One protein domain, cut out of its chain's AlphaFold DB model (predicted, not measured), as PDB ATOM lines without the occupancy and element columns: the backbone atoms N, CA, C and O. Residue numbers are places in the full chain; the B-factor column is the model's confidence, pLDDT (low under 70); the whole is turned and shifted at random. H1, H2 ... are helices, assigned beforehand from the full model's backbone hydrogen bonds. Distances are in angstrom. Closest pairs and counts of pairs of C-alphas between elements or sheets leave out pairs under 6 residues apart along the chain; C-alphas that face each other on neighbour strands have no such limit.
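AT A GLANCE: This is residues 29 to 70 of the 97 residues of an uncharacterized protein of Actinobacteria bacterium (UniProt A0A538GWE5). Two helices make an open L: the long helix H1 is one arm, the shorter H2 is the other, and a loop of nine residues joins them at the corner. The two meet near the last residues of H1 and the first residues of H2, while residues 29 to 41 of H1 and 65 to 70 of H2 stick out free. The printed part has 42 residues with two named helices, H1 then H2 along the chain, and no named strand; the class is all helix. It is only just loose, close to compact, with a radius of gyration of the C-alphas of 11.1 A, and it spans 27 by 26 by 16 A.

IN THESE COORDINATES: H1 is the longest helix, residues 29 to 47, and measures 27.0 A from C-alpha 29 at (-44.238, 30.488, -26.893) to C-alpha 47 at (-28.585, 41.994, -8.212). H2 holds residues 57 to 70 and measures 20.2 A, with C-alpha 70 at (-21.062, 27.346, -16.132).

HOW THE PARTS SIT: H1 and H2 only just touch, with 3 pairs of C-alphas within 8 A. H1 touches with residues 43 to 47 alone, and H2 with residue 60 alone. The closest C-alphas of the two helices are those of Tyr 43 and Ile 60, 6.4 A apart. Their lines are about perpendicular, at 82 degrees, and their centres are 15.1 A apart. In H1 and H2 every O i to N i+4 pair is within hydrogen-bond range.

THE WHOLE: The two C-alphas farthest apart are those of Arg 29 and Gly 49, at 30.1 A. The printed part has no cut, and the link from H1 to H2 is short. The mean pLDDT of the printed part is 86.6, and no printed residue is under 70.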
ATOM      1  N   ARG A  29     -45.608  30.046 -26.599       87.12
ATOM      2  CA  ARG A  29     -44.238  30.488 -26.893       87.12
ATOM      3  C   ARG A  29     -44.015  31.917 -26.405       87.12
ATOM      4  O   ARG A  29     -43.048  32.142 -25.689       87.12
ATOM      5  N   GLU A  30     -44.897  32.842 -26.774       85.38
ATOM      6  CA  GLU A  30     -44.812  34.253 -26.376       85.38
ATOM      7  C   GLU A  30     -44.881  34.399 -24.849       85.38
ATOM      8  O   GLU A  30     -44.105  35.139 -24.255       85.38
ATOM      9  N   LEU A  31     -45.740  33.618 -24.192       82.56
ATOM     10  CA  LEU A  31     -45.871  33.582 -22.736       82.56
ATOM     11  C   LEU A  31     -44.592  33.044 -22.069       82.56
ATOM     12  O   LEU A  31     -44.097  33.629 -21.107       82.56
ATOM     13  N   GLY A  32     -44.014  31.965 -22.605       82.62
ATOM     14  CA  GLY A  32     -42.724  31.448 -22.148       82.62
ATOM     15  C   GLY A  32     -41.605  32.483 -22.280       82.62
ATOM     16  O   GLY A  32     -40.871  32.707 -21.322       82.62
ATOM     17  N   GLN A  33     -41.522  33.161 -23.429       88.06
ATOM     18  CA  GLN A  33     -40.556  34.240 -23.665       88.06
ATOM     19  C   GLN A  33     -40.744  35.392 -22.678       88.06
ATOM     20  O   GLN A  33     -39.780  35.802 -22.038       88.06
ATOM     21  N   ALA A  34     -41.982  35.849 -22.477       86.44
ATOM     22  CA  ALA A  34     -42.293  36.910 -21.527       86.44
ATOM     23  C   ALA A  34     -41.888  36.538 -20.090       86.44
ATOM     24  O   ALA A  34     -41.341  37.374 -19.372       86.44
ATOM     25  N   TYR A  35     -42.099  35.287 -19.662       82.31
ATOM     26  CA  TYR A  35     -41.624  34.828 -18.352       82.31
ATOM     27  C   TYR A  35     -40.100  34.774 -18.257       82.31
ATOM     28  O   TYR A  35     -39.554  35.131 -17.212       82.31
ATOM     29  N   THR A  36     -39.406  34.353 -19.315       87.88
ATOM     30  CA  THR A  36     -37.938  34.369 -19.352       87.88
ATOM     31  C   THR A  36     -37.399  35.793 -19.245       87.88
ATOM     32  O   THR A  36     -36.542  36.051 -18.402       87.88
ATOM     33  N   GLU A  37     -37.930  36.727 -20.034       90.00
ATOM     34  CA  GLU A  37     -37.533  38.139 -20.004       90.00
ATOM     35  C   GLU A  37     -37.819  38.777 -18.639       90.00
ATOM     36  O   GLU A  37     -36.966  39.471 -18.082       90.00
ATOM     37  N   LEU A  38     -38.989  38.493 -18.055       89.00
ATOM     38  CA  LEU A  38     -39.338  38.948 -16.712       89.00
ATOM     39  C   LEU A  38     -38.357  38.404 -15.668       89.00
ATOM     40  O   LEU A  38     -37.915  39.158 -14.804       89.00
ATOM     41  N   GLY A  39     -38.004  37.120 -15.743       89.38
ATOM     42  CA  GLY A  39     -37.047  36.489 -14.835       89.38
ATOM     43  C   GLY A  39     -35.658  37.121 -14.921       89.38
ATOM     44  O   GLY A  39     -35.096  37.483 -13.889       89.38
ATOM     45  N   GLN A  40     -35.149  37.335 -16.138       88.88
ATOM     46  CA  GLN A  40     -33.866  38.008 -16.378       88.88
ATOM     47  C   GLN A  40     -33.861  39.425 -15.804       88.88
ATOM     48  O   GLN A  40     -32.975  39.775 -15.030       88.88
ATOM     49  N   LYS A  41     -34.895  40.221 -16.102       90.81
ATOM     50  CA  LYS A  41     -35.018  41.579 -15.560       90.81
ATOM     51  C   LYS A  41     -35.131  41.573 -14.042       90.81
ATOM     52  O   LYS A  41     -34.501  42.386 -13.381       90.81
ATOM     53  N   THR A  42     -35.894  40.645 -13.473       89.62
ATOM     54  CA  THR A  42     -36.034  40.529 -12.016       89.62
ATOM     55  C   THR A  42     -34.697  40.201 -11.358       89.62
ATOM     56  O   THR A  42     -34.376  40.801 -10.337       89.62
ATOM     57  N   TYR A  43     -33.902  39.305 -11.952       88.06
ATOM     58  CA  TYR A  43     -32.548  39.013 -11.483       88.06
ATOM     59  C   TYR A  43     -31.638  40.242 -11.581       88.06
ATOM     60  O   TYR A  43     -31.046  40.613 -10.575       88.06
ATOM     61  N   GLU A  44     -31.604  40.935 -12.726       88.62
ATOM     62  CA  GLU A  44     -30.822  42.170 -12.909       88.62
ATOM     63  C   GLU A  44     -31.184  43.245 -11.872       88.62
ATOM     64  O   GLU A  44     -30.303  43.830 -11.245       88.62
ATOM     65  N   LEU A  45     -32.482  43.502 -11.665       89.62
ATOM     66  CA  LEU A  45     -32.959  44.480 -10.682       89.62
ATOM     67  C   LEU A  45     -32.640  44.063  -9.244       89.62
ATOM     68  O   LEU A  45     -32.418  44.920  -8.387       89.62
ATOM     69  N   ALA A  46     -32.670  42.765  -8.953       88.12
ATOM     70  CA  ALA A  46     -32.375  42.279  -7.621       88.12
ATOM     71  C   ALA A  46     -30.872  42.269  -7.323       88.12
ATOM     72  O   ALA A  46     -30.470  42.657  -6.228       88.12
ATOM     73  N   ASP A  47     -30.043  41.921  -8.308       85.00
ATOM     74  CA  ASP A  47     -28.585  41.994  -8.212       85.00
ATOM     75  C   ASP A  47     -28.103  43.451  -8.119       85.00
ATOM     76  O   ASP A  47     -27.249  43.774  -7.294       85.00
ATOM     77  N   SER A  48     -28.752  44.376  -8.839       87.69
ATOM     78  CA  SER A  48     -28.509  45.818  -8.693       87.69
ATOM     79  C   SER A  48     -29.025  46.402  -7.367       87.69
ATOM     80  O   SER A  48     -28.873  47.601  -7.127       87.69
ATOM     81  N   GLY A  49     -29.700  45.604  -6.532       84.88
ATOM     82  CA  GLY A  49     -30.283  46.023  -5.255       84.88
ATOM     83  C   GLY A  49     -31.536  46.901  -5.368       84.88
ATOM     84  O   GLY A  49     -32.011  47.413  -4.355       84.88
ATOM     85  N   ALA A  50     -32.093  47.080  -6.570       85.19
ATOM     86  CA  ALA A  50     -33.322  47.844  -6.794       85.19
ATOM     87  C   ALA A  50     -34.583  47.062  -6.384       85.19
ATOM     88  O   ALA A  50     -35.632  47.663  -6.143       85.19
ATOM     89  N   LEU A  51     -34.486  45.733  -6.292       81.88
ATOM     90  CA  LEU A  51     -35.585  44.847  -5.930       81.88
ATOM     91  C   LEU A  51     -35.117  43.820  -4.889       81.88
ATOM     92  O   LEU A  51     -34.389  42.886  -5.197       81.88
ATOM     93  N   ALA A  52     -35.566  43.972  -3.643       83.25
ATOM     94  CA  ALA A  52     -35.263  43.037  -2.562       83.25
ATOM     95  C   ALA A  52     -36.559  42.434  -2.014       83.25
ATOM     96  O   ALA A  52     -37.400  43.142  -1.460       83.25
ATOM     97  N   HIS A  53     -36.720  41.118  -2.166       83.56
ATOM     98  CA  HIS A  53     -37.854  40.376  -1.619       83.56
ATOM     99  C   HIS A  53     -37.378  39.026  -1.066       83.56
ATOM    100  O   HIS A  53     -36.612  38.345  -1.753       83.56
ATOM    101  N   PRO A  54     -37.836  38.597   0.126       86.25
ATOM    102  CA  PRO A  54     -37.364  37.364   0.767       86.25
ATOM    103  C   PRO A  54     -37.592  36.104  -0.078       86.25
ATOM    104  O   PRO A  54     -36.822  35.154   0.013       86.25
ATOM    105  N   GLU A  55     -38.622  36.092  -0.927       85.00
ATOM    106  CA  GLU A  55     -38.898  34.961  -1.827       85.00
ATOM    107  C   GLU A  55     -37.965  34.907  -3.044       85.00
ATOM    108  O   GLU A  55     -37.790  33.846  -3.640       85.00
ATOM    109  N   LEU A  56     -37.341  36.031  -3.408       84.62
ATOM    110  CA  LEU A  56     -36.429  36.113  -4.548       84.62
ATOM    111  C   LEU A  56     -34.985  35.820  -4.148       84.62
ATOM    112  O   LEU A  56     -34.250  35.256  -4.953       84.62
ATOM    113  N   THR A  57     -34.589  36.112  -2.906       85.81
ATOM    114  CA  THR A  57     -33.256  35.805  -2.364       85.81
ATOM    115  C   THR A  57     -32.782  34.373  -2.669       85.81
ATOM    116  O   THR A  57     -31.732  34.232  -3.296       85.81
ATOM    117  N   PRO A  58     -33.538  33.301  -2.340       88.94
ATOM    118  CA  PRO A  58     -33.093  31.937  -2.631       88.94
ATOM    119  C   PRO A  58     -33.060  31.611  -4.132       88.94
ATOM    120  O   PRO A  58     -32.399  30.655  -4.532       88.94
ATOM    121  N   LEU A  59     -33.795  32.346  -4.972       86.56
ATOM    122  CA  LEU A  59     -33.769  32.169  -6.427       86.56
ATOM    123  C   LEU A  59     -32.529  32.834  -7.035       86.56
ATOM    124  O   LEU A  59     -31.864  32.224  -7.864       86.56
ATOM    125  N   ILE A  60     -32.182  34.034  -6.574       87.62
ATOM    126  CA  ILE A  60     -30.991  34.784  -6.998       87.62
ATOM    127  C   ILE A  60     -29.719  34.016  -6.628       87.62
ATOM    128  O   ILE A  60     -28.843  33.839  -7.469       87.62
ATOM    129  N   GLU A  61     -29.636  33.496  -5.398       90.06
ATOM    130  CA  GLU A  61     -28.497  32.679  -4.957       90.06
ATOM    131  C   GLU A  61     -28.308  31.430  -5.828       90.06
ATOM    132  O   GLU A  61     -27.180  31.085  -6.177       90.06
ATOM    133  N   LYS A  62     -29.405  30.773  -6.227       89.81
ATOM    134  CA  LYS A  62     -29.357  29.623  -7.140       89.81
ATOM    135  C   LYS A  62     -28.870  30.008  -8.531       89.81
ATOM    136  O   LYS A  62     -28.040  29.289  -9.073       89.81
ATOM    137  N   VAL A  63     -29.371  31.108  -9.099       88.69
ATOM    138  CA  VAL A  63     -28.937  31.589 -10.423       88.69
ATOM    139  C   VAL A  63     -27.440  31.887 -10.400       88.69
ATOM    140  O   VAL A  63     -26.709  31.330 -11.209       88.69
ATOM    141  N   ARG A  64     -26.960  32.624  -9.394       87.38
ATOM    142  CA  ARG A  64     -25.530  32.918  -9.230       87.38
ATOM    143  C   ARG A  64     -24.679  31.652  -9.071       87.38
ATOM    144  O   ARG A  64     -23.576  31.571  -9.601       87.38
ATOM    145  N   ALA A  65     -25.178  30.653  -8.341       90.19
ATOM    146  CA  ALA A  65     -24.483  29.378  -8.174       90.19
ATOM    147  C   ALA A  65     -24.418  28.549  -9.467       90.19
ATOM    148  O   ALA A  65     -23.476  27.776  -9.629       90.19
ATOM    149  N   LEU A  66     -25.407  28.672 -10.357       89.69
ATOM    150  CA  LEU A  66     -25.406  28.031 -11.674       89.69
ATOM    151  C   LEU A  66     -24.483  28.771 -12.649       89.69
ATOM    152  O   LEU A  66     -23.663  28.122 -13.284       89.69
ATOM    153  N   GLU A  67     -24.518  30.107 -12.677       85.75
ATOM    154  CA  GLU A  67     -23.586  30.924 -13.475       85.75
ATOM    155  C   GLU A  67     -22.125  30.624 -13.110       85.75
ATOM    156  O   GLU A  67     -21.287  30.412 -13.982       85.75
ATOM    157  N   ALA A  68     -21.827  30.508 -11.812       85.81
ATOM    158  CA  ALA A  68     -20.496  30.135 -11.348       85.81
ATOM    159  C   ALA A  68     -20.094  28.701 -11.740       85.81
ATOM    160  O   ALA A  68     -18.905  28.430 -11.858       85.81
ATOM    161  N   GLN A  69     -21.045  27.777 -11.918       80.50
ATOM    162  CA  GLN A  69     -20.759  26.422 -12.407       80.50
ATOM    163  C   GLN A  69     -20.499  26.412 -13.916       80.50
ATOM    164  O   GLN A  69     -19.563  25.745 -14.346       80.50
ATOM    165  N   ASP A  70     -21.265  27.186 -14.689       78.88
ATOM    166  CA  ASP A  70     -21.062  27.346 -16.132       78.88
ATOM    167  C   ASP A  70     -19.724  28.045 -16.442       78.88
ATOM    168  O   ASP A  70     -19.038  27.689 -17.398       78.88
TER     169      ASP A  70